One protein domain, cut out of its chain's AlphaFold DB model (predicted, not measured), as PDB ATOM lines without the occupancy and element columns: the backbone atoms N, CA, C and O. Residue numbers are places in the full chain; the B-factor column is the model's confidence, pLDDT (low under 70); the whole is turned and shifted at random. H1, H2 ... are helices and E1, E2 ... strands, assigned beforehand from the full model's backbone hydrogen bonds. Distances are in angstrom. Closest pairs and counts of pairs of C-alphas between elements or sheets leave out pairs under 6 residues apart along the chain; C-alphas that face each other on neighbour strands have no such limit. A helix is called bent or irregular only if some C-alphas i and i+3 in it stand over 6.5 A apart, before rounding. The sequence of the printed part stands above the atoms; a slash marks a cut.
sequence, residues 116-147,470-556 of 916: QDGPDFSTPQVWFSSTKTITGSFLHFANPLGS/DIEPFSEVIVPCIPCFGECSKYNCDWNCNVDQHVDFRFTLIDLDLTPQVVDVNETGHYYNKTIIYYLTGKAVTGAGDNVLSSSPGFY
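AT A GLANCE: This is residues 116 to 147 and 470 to 556 of the 916 residues of an uncharacterized protein of Mytilus coruscus (UniProt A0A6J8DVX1). With little regular structure, this is a loose rod of separate two-stranded ribbons: E1 with E2 and hairpin E5 and E6 in the middle part, hairpin E3 and E4 toward one end, short H1 sticking out at the other. The 119 printed residues, 39 in named elements, mostly strand, run E1 H1 E2 E3 E4 E5 E6. Each sheet is antiparallel; the radius of gyration of the C-alphas is 18.9 A, the spans 69 by 28 by 26 A.

IN THESE COORDINATES: E1, residues 134 to 140, begins at C-alpha (119.241, 92.818, 94.846) and spans 19.3 A; E2, residues 503 to 509, spans 18.9 A. E5 is residues 537 to 541; E6, residues 547 to 551, ends at C-alpha (109.001, 84.145, 91.305). E3 is residues 517 to 521, E4 527 to 531, H1 487 to 491.

HOW THE PARTS SIT: N 136 and O 507 of E1 and E2 are 3.0 A apart, within hydrogen-bond range, like N 538 and O 550 of E5 and E6, 2.8 A, and N 518 and O 530 of E3 and E4, 2.8 A. E1 and E5 are apart. H1 is only just irregular, C-alphas 487 and 490 being 6.55 A apart; it has 0 of 1 O i to N i+4 pairs within range and 1 of 2 O i to N i+3.

THE WHOLE: Residues 148 to 469 are cut out, a 24.0 A gap between C-alphas 147 and 470. H1 to E2 is a long link. Mean pLDDT of the printed part is 70.2; 48 residues are under 70.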
ATOM      1  N   GLN A 116     112.517  88.094  86.652       77.25
ATOM      2  CA  GLN A 116     113.916  87.717  86.491       77.25
ATOM      3  C   GLN A 116     114.772  88.405  87.557       77.25
ATOM      4  O   GLN A 116     114.670  89.617  87.754       77.25
ATOM      5  N   ASP A 117     115.614  87.640  88.251       82.19
ATOM      6  CA  ASP A 117     116.723  88.185  89.041       82.19
ATOM      7  C   ASP A 117     117.842  88.659  88.106       82.19
ATOM      8  O   ASP A 117     118.144  88.006  87.109       82.19
ATOM      9  N   GLY A 118     118.431  89.819  88.403       78.44
ATOM     10  CA  GLY A 118     119.520  90.395  87.614       78.44
ATOM     11  C   GLY A 118     119.232  91.781  87.028       78.44
ATOM     12  O   GLY A 118     118.253  92.436  87.398       78.44
ATOM     13  N   PRO A 119     120.136  92.287  86.171       72.75
ATOM     14  CA  PRO A 119     120.108  93.667  85.683       72.75
ATOM     15  C   PRO A 119     119.138  93.896  84.513       72.75
ATOM     16  O   PRO A 119     118.835  95.051  84.197       72.75
ATOM     17  N   ASP A 120     118.690  92.830  83.848       73.31
ATOM     18  CA  ASP A 120     117.726  92.871  82.751       73.31
ATOM     19  C   ASP A 120     116.906  91.578  82.658       73.31
ATOM     20  O   ASP A 120     117.213  90.572  83.296       73.31
ATOM     21  N   PHE A 121     115.852  91.623  81.844       66.44
ATOM     22  CA  PHE A 121     114.890  90.531  81.704       66.44
ATOM     23  C   PHE A 121     115.413  89.336  80.890       66.44
ATOM     24  O   PHE A 121     114.793  88.277  80.866       66.44
ATOM     25  N   SER A 122     116.530  89.498  80.177       62.59
ATOM     26  CA  SER A 122     117.061  88.482  79.262       62.59
ATOM     27  C   SER A 122     118.130  87.592  79.886       62.59
ATOM     28  O   SER A 122     118.371  86.492  79.388       62.59
ATOM     29  N   THR A 123     118.781  88.059  80.952       64.94
ATOM     30  CA  THR A 123     119.914  87.376  81.573       64.94
ATOM     31  C   THR A 123     119.712  87.237  83.085       64.94
ATOM     32  O   THR A 123     119.845  88.222  83.811       64.94
ATOM     33  N   PRO A 124     119.419  86.014  83.571       70.94
ATOM     34  CA  PRO A 124     119.406  85.716  84.997       70.94
ATOM     35  C   PRO A 124     120.741  86.037  85.655       70.94
ATOM     36  O   PRO A 124     121.801  85.776  85.070       70.94
ATOM     37  N   GLN A 125     120.704  86.511  86.897       76.69
ATOM     38  CA  GLN A 125     121.902  86.681  87.706       76.69
ATOM     39  C   GLN A 125     121.929  85.656  88.837       76.69
ATOM     40  O   GLN A 125     121.368  85.853  89.906       76.69
ATOM     41  N   VAL A 126     122.694  84.589  88.609       78.50
ATOM     42  CA  VAL A 126     122.839  83.476  89.559       78.50
ATOM     43  C   VAL A 126     123.524  83.905  90.864       78.50
ATOM     44  O   VAL A 126     123.153  83.430  91.933       78.50
ATOM     45  N   TRP A 127     124.496  84.822  90.797       79.06
ATOM     46  CA  TRP A 127     125.308  85.246  91.945       79.06
ATOM     47  C   TRP A 127     125.251  86.759  92.163       79.06
ATOM     48  O   TRP A 127     125.545  87.543  91.254       79.06
ATOM     49  N   PHE A 128     124.931  87.176  93.386       83.00
ATOM     50  CA  PHE A 128     124.965  88.568  93.832       83.00
ATOM     51  C   PHE A 128     126.081  88.796  94.845       83.00
ATOM     52  O   PHE A 128     126.276  88.017  95.767       83.00
ATOM     53  N   SER A 129     126.766  89.932  94.726       82.19
ATOM     54  CA  SER A 129     127.878  90.300  95.609       82.19
ATOM     55  C   SER A 129     127.463  91.182  96.794       82.19
ATOM     56  O   SER A 129     128.287  91.914  97.345       82.19
ATOM     57  N   SER A 130     126.169  91.229  97.126       82.44
ATOM     58  CA  SER A 130     125.615  92.132  98.139       82.44
ATOM     59  C   SER A 130     124.508  91.456  98.932       82.44
ATOM     60  O   SER A 130     123.549  90.948  98.365       82.44
ATOM     61  N   THR A 131     124.599  91.539 100.257       83.12
ATOM     62  CA  THR A 131     123.564  91.063 101.187       83.12
ATOM     63  C   THR A 131     122.432  92.066 101.399       83.12
ATOM     64  O   THR A 131     121.436  91.754 102.044       83.12
ATOM     65  N   LYS A 132     122.606  93.297 100.902       83.62
ATOM     66  CA  LYS A 132     121.732  94.446 101.183       83.62
ATOM     67  C   LYS A 132     120.912  94.869  99.973       83.62
ATOM     68  O   LYS A 132     119.907  95.553 100.137       83.62
ATOM     69  N   THR A 133     121.373  94.527  98.770       83.44
ATOM     70  CA  THR A 133     120.818  95.052  97.524       83.44
ATOM     71  C   THR A 133     120.708  93.973  96.465       83.44
ATOM     72  O   THR A 133     121.733  93.412  96.079       83.44
ATOM     73  N   ILE A 134     119.505  93.761  95.938       86.75
ATOM     74  CA  ILE A 134     119.241  92.818  94.846       86.75
ATOM     75  C   ILE A 134     118.514  93.545  93.724       86.75
ATOM     76  O   ILE A 134     117.608  94.340  93.975       86.75
ATOM     77  N   THR A 135     118.919  93.281  92.486       86.19
ATOM     78  CA  THR A 135     118.256  93.808  91.292       86.19
ATOM     79  C   THR A 135     117.363  92.748  90.675       86.19
ATOM     80  O   THR A 135     117.733  91.575  90.621       86.19
ATOM     81  N   GLY A 136     116.212  93.173  90.172       84.44
ATOM     82  CA  GLY A 136     115.327  92.324  89.391       84.44
ATOM     83  C   GLY A 136     114.665  93.097  88.263       84.44
ATOM     84  O   GLY A 136     114.713  94.331  88.203       84.44
ATOM     85  N   SER A 137     114.032  92.357  87.362       80.38
ATOM     86  CA  SER A 137     113.285  92.925  86.247       80.38
ATOM     87  C   SER A 137     112.087  92.067  85.845       80.38
ATOM     88  O   SER A 137     112.091  90.847  86.005       80.38
ATOM     89  N   PHE A 138     111.047  92.709  85.319       74.19
ATOM     90  CA  PHE A 138     109.902  92.029  84.712       74.19
ATOM     91  C   PHE A 138     109.375  92.817  83.512       74.19
ATOM     92  O   PHE A 138     109.471  94.046  83.460       74.19
ATOM     93  N   LEU A 139     108.771  92.108  82.556       67.12
ATOM     94  CA  LEU A 139     108.022  92.736  81.472       67.12
ATOM     95  C   LEU A 139     106.595  93.027  81.929       67.12
ATOM     96  O   LEU A 139     105.841  92.121  82.283       67.12
ATOM     97  N   HIS A 140     106.212  94.299  81.880       65.69
ATOM     98  CA  HIS A 140     104.835  94.717  82.104       65.69
ATOM     99  C   HIS A 140     104.075  94.812  80.775       65.69
ATOM    100  O   HIS A 140     104.542  95.452  79.828       65.69
ATOM    101  N   PHE A 141     102.884  94.207  80.731       56.00
ATOM    102  CA  PHE A 141     101.934  94.338  79.630       56.00
ATOM    103  C   PHE A 141     100.579  94.813  80.165       56.00
ATOM    104  O   PHE A 141     100.018  94.211  81.078       56.00
ATOM    105  N   ALA A 142     100.057  95.903  79.601       53.41
ATOM    106  CA  ALA A 142      98.898  96.608  80.146       53.41
ATOM    107  C   ALA A 142      97.529  96.010  79.737       53.41
ATOM    108  O   ALA A 142      96.498  96.517  80.170       53.41
ATOM    109  N   ASN A 143      97.487  94.951  78.911       48.78
ATOM    110  CA  ASN A 143      96.244  94.355  78.393       48.78
ATOM    111  C   ASN A 143      96.086  92.865  78.805       48.78
ATOM    112  O   ASN A 143      96.899  92.040  78.392       48.78
ATOM    113  N   PRO A 144      95.050  92.489  79.586       48.09
ATOM    114  CA  PRO A 144      94.964  91.196  80.283       48.09
ATOM    115  C   PRO A 144      94.246  90.052  79.531       48.09
ATOM    116  O   PRO A 144      93.762  89.115  80.166       48.09
ATOM    117  N   LEU A 145      94.123  90.067  78.200       40.78
ATOM    118  CA  LEU A 145      93.434  88.971  77.492       40.78
ATOM    119  C   LEU A 145      94.298  87.692  77.392       40.78
ATOM    120  O   LEU A 145      95.029  87.501  76.424       40.78
ATOM    121  N   GLY A 146      94.162  86.794  78.377       44.72
ATOM    122  CA  GLY A 146      94.727  85.432  78.391       44.72
ATOM    123  C   GLY A 146      94.825  84.843  79.809       44.72
ATOM    124  O   GLY A 146      94.713  85.583  80.775       44.72
ATOM    125  N   SER A 147      95.019  83.524  79.970       35.06
ATOM    126  CA  SER A 147      95.253  82.876  81.286       35.06
ATOM    127  C   SER A 147      96.703  82.394  81.432       35.06
ATOM    128  O   SER A 147      97.178  81.699  80.534       35.06
ATOM    129  N   ASP A 470     108.074  82.966 100.998       34.19
ATOM    130  CA  ASP A 470     108.699  84.306 101.056       34.19
ATOM    131  C   ASP A 470     109.555  84.564 102.323       34.19
ATOM    132  O   ASP A 470     109.203  84.138 103.424       34.19
ATOM    133  N   ILE A 471     110.652  85.323 102.169       41.19
ATOM    134  CA  ILE A 471     111.622  85.693 103.229       41.19
ATOM    135  C   ILE A 471     111.397  87.127 103.763       41.19
ATOM    136  O   ILE A 471     111.776  87.429 104.889       41.19
ATOM    137  N   GLU A 472     110.716  87.995 103.009       51.09
ATOM    138  CA  GLU A 472     110.415  89.392 103.368       51.09
ATOM    139  C   GLU A 472     108.976  89.756 102.940       51.09
ATOM    140  O   GLU A 472     108.486  89.215 101.942       51.09
ATOM    141  N   PRO A 473     108.266  90.660 103.647       50.12
ATOM    142  CA  PRO A 473     106.946  91.119 103.224       50.12
ATOM    143  C   PRO A 473     107.036  91.922 101.918       50.12
ATOM    144  O   PRO A 473     107.984  92.671 101.690       50.12
ATOM    145  N   PHE A 474     106.012  91.807 101.066       60.53
ATOM    146  CA  PHE A 474     105.949  92.544  99.801       60.53
ATOM    147  C   PHE A 474     106.116  94.058 100.006       60.53
ATOM    148  O   PHE A 474     105.388  94.672 100.789       60.53
ATOM    149  N   SER A 475     107.032  94.659  99.246       62.59
ATOM    150  CA  SER A 475     107.177  96.109  99.105       62.59
ATOM    151  C   SER A 475     106.555  96.575  97.788       62.59
ATOM    152  O   SER A 475     106.602  95.871  96.778       62.59
ATOM    153  N   GLU A 476     105.930  97.753  97.790       71.19
ATOM    154  CA  GLU A 476     105.391  98.337  96.561       71.19
ATOM    155  C   GLU A 476     106.546  98.872  95.708       71.19
ATOM    156  O   GLU A 476     107.240  99.810  96.097       71.19
ATOM    157  N   VAL A 477     106.763  98.249  94.549       73.44
ATOM    158  CA  VAL A 477     107.858  98.609  93.635       73.44
ATOM    159  C   VAL A 477     107.369  99.515  92.497       73.44
ATOM    160  O   VAL A 477     108.129 100.332  91.978       73.44
ATOM    161  N   ILE A 478     106.095  99.399  92.109       73.25
ATOM    162  CA  ILE A 478     105.467 100.231  91.077       73.25
ATOM    163  C   ILE A 478     103.942 100.255  91.226       73.25
ATOM    164  O   ILE A 478     103.316  99.235  91.511       73.25
ATOM    165  N   VAL A 479     103.349 101.408  90.919       74.19
ATOM    166  CA  VAL A 479     101.936 101.536  90.546       74.19
ATOM    167  C   VAL A 479     101.895 101.846  89.043       74.19
ATOM    168  O   VAL A 479     102.295 102.946  88.651       74.19
ATOM    169  N   PRO A 480     101.518 100.887  88.175       69.62
ATOM    170  CA  PRO A 480     101.536 101.095  86.729       69.62
ATOM    171  C   PRO A 480     100.497 102.141  86.301       69.62
ATOM    172  O   PRO A 480      99.455 102.300  86.939       69.62
ATOM    173  N   CYS A 481     100.770 102.856  85.204       70.06
ATOM    174  CA  CYS A 481      99.791 103.771  84.619       70.06
ATOM    175  C   CYS A 481      98.575 102.990  84.097       70.06
ATOM    176  O   CYS A 481      98.712 101.881  83.582       70.06
ATOM    177  N   ILE A 482      97.378 103.566  84.222       73.75
ATOM    178  CA  ILE A 482      96.141 102.941  83.741       73.75
ATOM    179  C   ILE A 482      95.877 103.441  82.316       73.75
ATOM    180  O   ILE A 482      95.607 104.632  82.148       73.75
ATOM    181  N   PRO A 483      95.929 102.588  81.279       70.12
ATOM    182  CA  PRO A 483      95.646 103.028  79.921       70.12
ATOM    183  C   PRO A 483      94.173 103.396  79.731       70.12
ATOM    184  O   PRO A 483      93.268 102.790  80.307       70.12
ATOM    185  N   CYS A 484      93.915 104.381  78.873       76.50
ATOM    186  CA  CYS A 484      92.556 104.792  78.533       76.50
ATOM    187  C   CYS A 484      91.893 103.792  77.563       76.50
ATOM    188  O   CYS A 484      91.915 103.992  76.348       76.50
ATOM    189  N   PHE A 485      91.310 102.713  78.097       67.50
ATOM    190  CA  PHE A 485      90.579 101.685  77.349       67.50
ATOM    191  C   PHE A 485      89.056 101.697  77.600       67.50
ATOM    192  O   PHE A 485      88.560 101.250  78.633       67.50
ATOM    193  N   GLY A 486      88.294 102.129  76.592       71.44
ATOM    194  CA  GLY A 486      86.830 102.146  76.633       71.44
ATOM    195  C   GLY A 486      86.238 103.410  77.266       71.44
ATOM    196  O   GLY A 486      86.939 104.325  77.691       71.44
ATOM    197  N   GLU A 487      84.907 103.495  77.293       73.50
ATOM    198  CA  GLU A 487      84.212 104.737  77.670       73.50
ATOM    199  C   GLU A 487      84.307 105.065  79.170       73.50
ATOM    200  O   GLU A 487      84.267 106.233  79.559       73.50
ATOM    201  N   CYS A 488      84.467 104.052  80.027       76.00
ATOM    202  CA  CYS A 488      84.581 104.233  81.478       76.00
ATOM    203  C   CYS A 488      85.956 104.749  81.920       76.00
ATOM    204  O   CYS A 488      86.090 105.237  83.041       76.00
ATOM    205  N   SER A 489      86.968 104.723  81.048       74.62
ATOM    206  CA  SER A 489      88.313 105.212  81.368       74.62
ATOM    207  C   SER A 489      88.364 106.693  81.723       74.62
ATOM    208  O   SER A 489      89.288 107.115  82.407       74.62
ATOM    209  N   LYS A 490      87.338 107.476  81.354       75.62
ATOM    210  CA  LYS A 490      87.216 108.891  81.741       75.62
ATOM    211  C   LYS A 490      87.299 109.127  83.255       75.62
ATOM    212  O   LYS A 490      87.575 110.247  83.668       75.62
ATOM    213  N   TYR A 491      86.975 108.111  84.058       74.81
ATOM    214  CA  TYR A 491      86.949 108.220  85.511       74.81
ATOM    215  C   TYR A 491      88.338 108.068  86.141       74.81
ATOM    216  O   TYR A 491      88.551 108.659  87.192       74.81
ATOM    217  N   ASN A 492      89.260 107.309  85.531       74.94
ATOM    218  CA  ASN A 492      90.611 107.107  86.067       74.94
ATOM    219  C   ASN A 492      91.555 106.449  85.032       74.94
ATOM    220  O   ASN A 492      91.785 105.242  85.082       74.94
ATOM    221  N   CYS A 493      92.069 107.220  84.068       76.25
ATOM    222  CA  CYS A 493      93.092 106.762  83.121       76.25
ATOM    223  C   CYS A 493      94.150 107.840  82.853       76.25
ATOM    224  O   CYS A 493      93.890 109.035  83.013       76.25
ATOM    225  N   ASP A 494      95.331 107.413  82.410       78.12
ATOM    226  CA  ASP A 494      96.428 108.274  81.975       78.12
ATOM    227  C   ASP A 494      96.547 108.259  80.443       78.12
ATOM    228  O   ASP A 494      96.812 107.231  79.817       78.12
ATOM    229  N   TRP A 495      96.383 109.435  79.834       74.56
ATOM    230  CA  TRP A 495      96.462 109.648  78.387       74.56
ATOM    231  C   TRP A 495      97.863 109.429  77.804       74.56
ATOM    232  O   TRP A 495      97.990 109.244  76.595       74.56
ATOM    233  N   ASN A 496      98.909 109.457  78.635       73.81
ATOM    234  CA  ASN A 496     100.288 109.205  78.214       73.81
ATOM    235  C   ASN A 496     100.689 107.723  78.326       73.81
ATOM    236  O   ASN A 496     101.813 107.369  77.965       73.81
ATOM    237  N   CYS A 497      99.801 106.857  78.821       70.94
ATOM    238  CA  CYS A 497     100.080 105.438  79.005       70.94
ATOM    239  C   CYS A 497      99.993 104.691  77.659       70.94
ATOM    240  O   CYS A 497      98.939 104.660  77.020       70.94
ATOM    241  N   ASN A 498     101.106 104.106  77.203       65.25
ATOM    242  CA  ASN A 498     101.184 103.431  75.905       65.25
ATOM    243  C   ASN A 498     100.773 101.953  76.011       65.25
ATOM    244  O   ASN A 498     101.465 101.158  76.640       65.25
ATOM    245  N   VAL A 499      99.667 101.589  75.360       58.38
ATOM    246  CA  VAL A 499      99.057 100.246  75.410       58.38
ATOM    247  C   VAL A 499      99.798  99.167  74.618       58.38
ATOM    248  O   VAL A 499      99.614  97.987  74.902       58.38
ATOM    249  N   ASP A 500     100.639  99.551  73.654       55.56
ATOM    250  CA  ASP A 500     101.257  98.607  72.709       55.56
ATOM    251  C   ASP A 500     102.731  98.296  73.028       55.56
ATOM    252  O   ASP A 500     103.368  97.492  72.342       55.56
ATOM    253  N   GLN A 501     103.310  98.927  74.053       53.75
ATOM    254  CA  GLN A 501     104.719  98.752  74.404       53.75
ATOM    255  C   GLN A 501     104.896  97.828  75.603       53.75
ATOM    256  O   GLN A 501     104.353  98.058  76.677       53.75
ATOM    257  N   HIS A 502     105.716  96.797  75.410       61.38
ATOM    258  CA  HIS A 502     106.251  96.011  76.511       61.38
ATOM    259  C   HIS A 502     107.318  96.864  77.190       61.38
ATOM    260  O   HIS A 502     108.251  97.330  76.528       61.38
ATOM    261  N   VAL A 503     107.164  97.094  78.490       64.50
ATOM    262  CA  VAL A 503     108.124  97.878  79.267       64.50
ATOM    263  C   VAL A 503     108.925  96.919  80.136       64.50
ATOM    264  O   VAL A 503     108.352  96.224  80.973       64.50
ATOM    265  N   ASP A 504     110.240  96.882  79.915       68.81
ATOM    266  CA  ASP A 504     111.200  96.267  80.835       68.81
ATOM    267  C   ASP A 504     111.316  97.160  82.067       68.81
ATOM    268  O   ASP A 504     111.916  98.240  82.022       68.81
ATOM    269  N   PHE A 505     110.666  96.737  83.147       74.88
ATOM    270  CA  PHE A 505     110.723  97.440  84.410       74.88
ATOM    271  C   PHE A 505     111.810  96.827  85.283       74.88
ATOM    272  O   PHE A 505     111.737  95.659  85.662       74.88
ATOM    273  N   ARG A 506     112.805  97.647  85.622       82.81
ATOM    274  CA  ARG A 506     113.960  97.266  86.436       82.81
ATOM    275  C   ARG A 506     113.852  97.907  87.802       82.81
ATOM    276  O   ARG A 506     113.562  99.099  87.906       82.81
ATOM    277  N   PHE A 507     114.140  97.133  88.833       82.69
ATOM    278  CA  PHE A 507     114.072  97.599  90.207       82.69
ATOM    279  C   PHE A 507     115.247  97.087  91.027       82.69
ATOM    280  O   PHE A 507     115.888  96.090  90.695       82.69
ATOM    281  N   THR A 508     115.495  97.786  92.131       84.44
ATOM    282  CA  THR A 508     116.495  97.407  93.122       84.44
ATOM    283  C   THR A 508     115.826  97.394  94.481       84.44
ATOM    284  O   THR A 508     115.335  98.426  94.941       84.44
ATOM    285  N   LEU A 509     115.820  96.234  95.126       81.56
ATOM    286  CA  LEU A 509     115.487  96.124  96.537       81.56
ATOM    287  C   LEU A 509     116.710  96.530  97.355       81.56
ATOM    288  O   LEU A 509     117.836  96.178  97.002       81.56
ATOM    289  N   ILE A 510     116.484  97.291  98.418       81.00
ATOM    290  CA  ILE A 510     117.513  97.800  99.329       81.00
ATOM    291  C   ILE A 510     117.145  97.430 100.768       81.00
ATOM    292  O   ILE A 510     116.031  96.980 101.020       81.00
ATOM    293  N   ASP A 511     118.075  97.633 101.702       77.19
ATOM    294  CA  ASP A 511     117.895  97.364 103.136       77.19
ATOM    295  C   ASP A 511     117.566  95.897 103.482       77.19
ATOM    296  O   ASP A 511     117.007  95.607 104.535       77.19
ATOM    297  N   LEU A 512     117.978  94.957 102.625       79.50
ATOM    298  CA  LEU A 512     117.813  93.518 102.850       79.50
ATOM    299  C   LEU A 512     118.810  92.989 103.894       79.50
ATOM    300  O   LEU A 512     119.871  93.578 104.106       79.50
ATOM    301  N   ASP A 513     118.516  91.859 104.535       80.12
ATOM    302  CA  ASP A 513     119.454  91.182 105.444       80.12
ATOM    303  C   ASP A 513     119.692  89.734 105.024       80.12
ATOM    304  O   ASP A 513     119.356  88.779 105.721       80.12
ATOM    305  N   LEU A 514     120.252  89.578 103.824       81.44
ATOM    306  CA  LEU A 514     120.502  88.264 103.248       81.44
ATOM    307  C   LEU A 514     121.774  87.667 103.847       81.44
ATOM    308  O   LEU A 514     122.842  88.280 103.844       81.44
ATOM    309  N   THR A 515     121.678  86.448 104.341       79.94
ATOM    310  CA  THR A 515     122.809  85.662 104.822       79.94
ATOM    311  C   THR A 515     123.322  84.770 103.689       79.94
ATOM    312  O   THR A 515     122.556  83.953 103.186       79.94
ATOM    313  N   PRO A 516     124.599  84.879 103.282       77.25
ATOM    314  CA  PRO A 516     125.133  84.073 102.181       77.25
ATOM    315  C   PRO A 516     125.147  82.580 102.510       77.25
ATOM    316  O   PRO A 516     124.799  81.751 101.674       77.25
ATOM    317  N   GLN A 517     125.488  82.246 103.753       75.94
ATOM    318  CA  GLN A 517     125.565  80.878 104.245       75.94
ATOM    319  C   GLN A 517     124.928  80.765 105.630       75.94
ATOM    320  O   GLN A 517     124.971  81.702 106.431       75.94
ATOM    321  N   VAL A 518     124.390  79.588 105.925       77.88
ATOM    322  CA  VAL A 518     123.996  79.150 107.264       77.88
ATOM    323  C   VAL A 518     124.854  77.958 107.656       77.88
ATOM    324  O   VAL A 518     125.217  77.138 106.821       77.88
ATOM    325  N   VAL A 519     125.197  77.868 108.937       74.12
ATOM    326  CA  VAL A 519     125.886  76.694 109.468       74.12
ATOM    327  C   VAL A 519     124.854  75.583 109.645       74.12
ATOM    328  O   VAL A 519     123.945  75.724 110.464       74.12
ATOM    329  N   ASP A 520     125.008  74.503 108.889       63.69
ATOM    330  CA  ASP A 520     124.177  73.302 108.964       63.69
ATOM    331  C   ASP A 520     124.987  72.137 109.559       63.69
ATOM    332  O   ASP A 520     126.221  72.191 109.637       63.69
ATOM    333  N   VAL A 521     124.300  71.106 110.049       72.19
ATOM    334  CA  VAL A 521     124.927  69.944 110.694       72.19
ATOM    335  C   VAL A 521     124.584  68.703 109.896       72.19
ATOM    336  O   VAL A 521     123.421  68.326 109.809       72.19
ATOM    337  N   ASN A 522     125.599  68.047 109.338       66.25
ATOM    338  CA  ASN A 522     125.382  66.813 108.593       66.25
ATOM    339  C   ASN A 522     125.001  65.647 109.527       66.25
ATOM    340  O   ASN A 522     125.137  65.728 110.753       66.25
ATOM    341  N   GLU A 523     124.600  64.514 108.951       59.22
ATOM    342  CA  GLU A 523     124.160  63.318 109.691       59.22
ATOM    343  C   GLU A 523     125.207  62.767 110.685       59.22
ATOM    344  O   GLU A 523     124.873  62.063 111.639       59.22
ATOM    345  N   THR A 524     126.487  63.112 110.498       68.69
ATOM    346  CA  THR A 524     127.603  62.710 111.374       68.69
ATOM    347  C   THR A 524     127.896  63.698 112.511       68.69
ATOM    348  O   THR A 524     128.795  63.455 113.319       68.69
ATOM    349  N   GLY A 525     127.147  64.802 112.603       64.38
ATOM    350  CA  GLY A 525     127.347  65.855 113.602       64.38
ATOM    351  C   GLY A 525     128.428  66.881 113.238       64.38
ATOM    352  O   GLY A 525     128.840  67.660 114.100       64.38
ATOM    353  N   HIS A 526     128.915  66.886 111.994       62.22
ATOM    354  CA  HIS A 526     129.879  67.868 111.505       62.22
ATOM    355  C   HIS A 526     129.172  69.127 111.000       62.22
ATOM    356  O   HIS A 526     128.252  69.062 110.187       62.22
ATOM    357  N   TYR A 527     129.648  70.279 111.470       67.75
ATOM    358  CA  TYR A 527     129.192  71.591 111.023       67.75
ATOM    359  C   TYR A 527     129.797  71.931 109.657       67.75
ATOM    360  O   TYR A 527     131.019  71.853 109.498       67.75
ATOM    361  N   TYR A 528     128.965  72.348 108.706       65.06
ATOM    362  CA  TYR A 528     129.393  72.864 107.404       65.06
ATOM    363  C   TYR A 528     128.594  74.116 107.027       65.06
ATOM    364  O   TYR A 528     127.492  74.338 107.523       65.06
ATOM    365  N   ASN A 529     129.162  74.962 106.169       69.38
ATOM    366  CA  ASN A 529     128.474  76.151 105.683       69.38
ATOM    367  C   ASN A 529     127.633  75.787 104.456       69.38
ATOM    368  O   ASN A 529     128.166  75.346 103.439       69.38
ATOM    369  N   LYS A 530     126.321  75.986 104.554       66.38
ATOM    370  CA  LYS A 530     125.338  75.760 103.496       66.38
ATOM    371  C   LYS A 530     124.915  77.093 102.896       66.38
ATOM    372  O   LYS A 530     124.412  77.956 103.615       66.38
ATOM    373  N   THR A 531     125.106  77.266 101.593       64.62
ATOM    374  CA  THR A 531     124.701  78.483 100.875       64.62
ATOM    375  C   THR A 531     123.179  78.589 100.802       64.62
ATOM    376  O   THR A 531     122.489  77.594 100.576       64.62
ATOM    377  N   ILE A 532     122.643  79.795 100.995       65.31
ATOM    378  CA  ILE A 532     121.197  80.042 100.970       65.31
ATOM    379  C   ILE A 532     120.759  80.473  99.569       65.31
ATOM    380  O   ILE A 532     121.360  81.366  98.969       65.31
ATOM    381  N   ILE A 533     119.684  79.850  99.073       69.00
ATOM    382  CA  ILE A 533     119.004  80.256  97.838       69.00
ATOM    383  C   ILE A 533     117.920  81.268  98.187       69.00
ATOM    384  O   ILE A 533     117.052  81.004  99.022       69.00
ATOM    385  N   TYR A 534     117.945  82.399  97.495       75.81
ATOM    386  CA  TYR A 534     116.924  83.432  97.563       75.81
ATOM    387  C   TYR A 534     116.118  83.463  96.266       75.81
ATOM    388  O   TYR A 534     116.652  83.240  95.183       75.81
ATOM    389  N   TYR A 535     114.832  83.784  96.370       74.94
ATOM    390  CA  TYR A 535     113.942  83.979  95.228       74.94
ATOM    391  C   TYR A 535     113.359  85.387  95.304       74.94
ATOM    392  O   TYR A 535     112.941  85.828  96.376       74.94
ATOM    393  N   LEU A 536     113.311  86.102  94.178       75.50
ATOM    394  CA  LEU A 536     112.481  87.303  94.096       75.50
ATOM    395  C   LEU A 536     111.054  86.861  93.801       75.50
ATOM    396  O   LEU A 536     110.845  86.201  92.791       75.50
ATOM    397  N   THR A 537     110.085  87.245  94.629       68.69
ATOM    398  CA  THR A 537     108.656  87.036  94.356       68.69
ATOM    399  C   THR A 537     107.987  88.383  94.113       68.69
ATOM    400  O   THR A 537     108.041  89.288  94.943       68.69
ATOM    401  N   GLY A 538     107.345  88.531  92.960       74.31
ATOM    402  CA  GLY A 538     106.533  89.684  92.601       74.31
ATOM    403  C   GLY A 538     105.059  89.371  92.803       74.31
ATOM    404  O   GLY A 538     104.575  88.338  92.340       74.31
ATOM    405  N   LYS A 539     104.335  90.280  93.461       71.75
ATOM    406  CA  LYS A 539     102.877  90.229  93.603       71.75
ATOM    407  C   LYS A 539     102.244  91.372  92.830       71.75
ATOM    408  O   LYS A 539     102.461  92.534  93.164       71.75
ATOM    409  N   ALA A 540     101.419  91.044  91.846       74.06
ATOM    410  CA  ALA A 540     100.572  92.022  91.174       74.06
ATOM    411  C   ALA A 540      99.165  91.970  91.776       74.06
ATOM    412  O   ALA A 540      98.607  90.889  91.955       74.06
ATOM    413  N   VAL A 541      98.599  93.135  92.091       70.12
ATOM    414  CA  VAL A 541      97.249  93.285  92.651       70.12
ATOM    415  C   VAL A 541      96.429  94.152  91.699       70.12
ATOM    416  O   VAL A 541      96.875  95.220  91.289       70.12
ATOM    417  N   THR A 542      95.249  93.680  91.319       72.69
ATOM    418  CA  THR A 542      94.297  94.432  90.490       72.69
ATOM    419  C   THR A 542      93.559  95.481  91.314       72.69
ATOM    420  O   THR A 542      93.473  95.383  92.538       72.69
ATOM    421  N   GLY A 543      92.927  96.448  90.643       70.38
ATOM    422  CA  GLY A 543      92.051  97.421  91.304       70.38
ATOM    423  C   GLY A 543      90.843  96.799  92.020       70.38
ATOM    424  O   GLY A 543      90.293  97.425  92.922       70.38
ATOM    425  N   ALA A 544      90.449  95.569  91.658       70.50
ATOM    426  CA  ALA A 544      89.386  94.807  92.319       70.50
ATOM    427  C   ALA A 544      89.873  94.020  93.555       70.50
ATOM    428  O   ALA A 544      89.061  93.451  94.280       70.50
ATOM    429  N   GLY A 545      91.186  93.991  93.817       66.88
ATOM    430  CA  GLY A 545      91.796  93.284  94.949       66.88
ATOM    431  C   GLY A 545      92.244  91.847  94.658       66.88
ATOM    432  O   GLY A 545      92.935  91.245  95.487       66.88
ATOM    433  N   ASP A 546      91.936  91.299  93.478       66.56
ATOM    434  CA  ASP A 546      92.506  90.026  93.022       66.56
ATOM    435  C   ASP A 546      94.015  90.164  92.804       66.56
ATOM    436  O   ASP A 546      94.490  91.219  92.381       66.56
ATOM    437  N   ASN A 547      94.782  89.105  93.070       69.25
ATOM    438  CA  ASN A 547      96.239  89.138  92.960       69.25
ATOM    439  C   ASN A 547      96.825  87.879  92.315       69.25
ATOM    440  O   ASN A 547      96.195  86.823  92.304       69.25
ATOM    441  N   VAL A 548      98.037  88.018  91.780       66.75
ATOM    442  CA  VAL A 548      98.830  86.925  91.212       66.75
ATOM    443  C   VAL A 548     100.297  87.068  91.615       66.75
ATOM    444  O   VAL A 548     100.774  88.184  91.840       66.75
ATOM    445  N   LEU A 549     100.996  85.938  91.705       64.62
ATOM    446  CA  LEU A 549     102.409  85.854  92.058       64.62
ATOM    447  C   LEU A 549     103.245  85.344  90.876       64.62
ATOM    448  O   LEU A 549     102.764  84.552  90.067       64.62
ATOM    449  N   SER A 550     104.501  85.776  90.813       66.50
ATOM    450  CA  SER A 550     105.557  85.192  89.978       66.50
ATOM    451  C   SER A 550     106.868  85.241  90.750       66.50
ATOM    452  O   SER A 550     107.164  86.271  91.351       66.50
ATOM    453  N   SER A 551     107.675  84.185  90.682       71.00
ATOM    454  CA  SER A 551     109.001  84.145  91.305       71.00
ATOM    455  C   SER A 551     110.126  84.067  90.271       71.00
ATOM    456  O   SER A 551     109.900  83.680  89.128       71.00
ATOM    457  N   SER A 552     111.333  84.472  90.648       77.62
ATOM    458  CA  SER A 552     112.514  84.325  89.799       77.62
ATOM    459  C   SER A 552     113.092  82.900  89.861       77.62
ATOM    460  O   SER A 552     112.712  82.137  90.752       77.62
ATOM    461  N   PRO A 553     113.990  82.508  88.933       67.25
ATOM    462  CA  PRO A 553     114.659  81.201  88.952       67.25
ATOM    463  C   PRO A 553     115.474  80.906  90.222       67.25
ATOM    464  O   PRO A 553     115.720  79.740  90.522       67.25
ATOM    465  N   GLY A 554     115.849  81.944  90.972       73.94
ATOM    466  CA  GLY A 554     116.574  81.844  92.237       73.94
ATOM    467  C   GLY A 554     118.044  82.238  92.095       73.94
ATOM    468  O   GLY A 554     118.657  82.041  91.048       73.94
ATOM    469  N   PHE A 555     118.605  82.816  93.156       78.94
ATOM    470  CA  PHE A 555     119.965  83.353  93.178       78.94
ATOM    471  C   PHE A 555     120.645  83.149  94.537       78.94
ATOM    472  O   PHE A 555     119.997  82.920  95.561       78.94
ATOM    473  N   TYR A 556     121.969  83.278  94.541       79.62
ATOM    474  CA  TYR A 556     122.843  83.112  95.701       79.62
ATOM    475  C   TYR A 556     123.588  84.411  96.024       79.62
ATOM    476  O   TYR A 556     123.754  85.277  95.158       79.62
TER     477      TYR A 556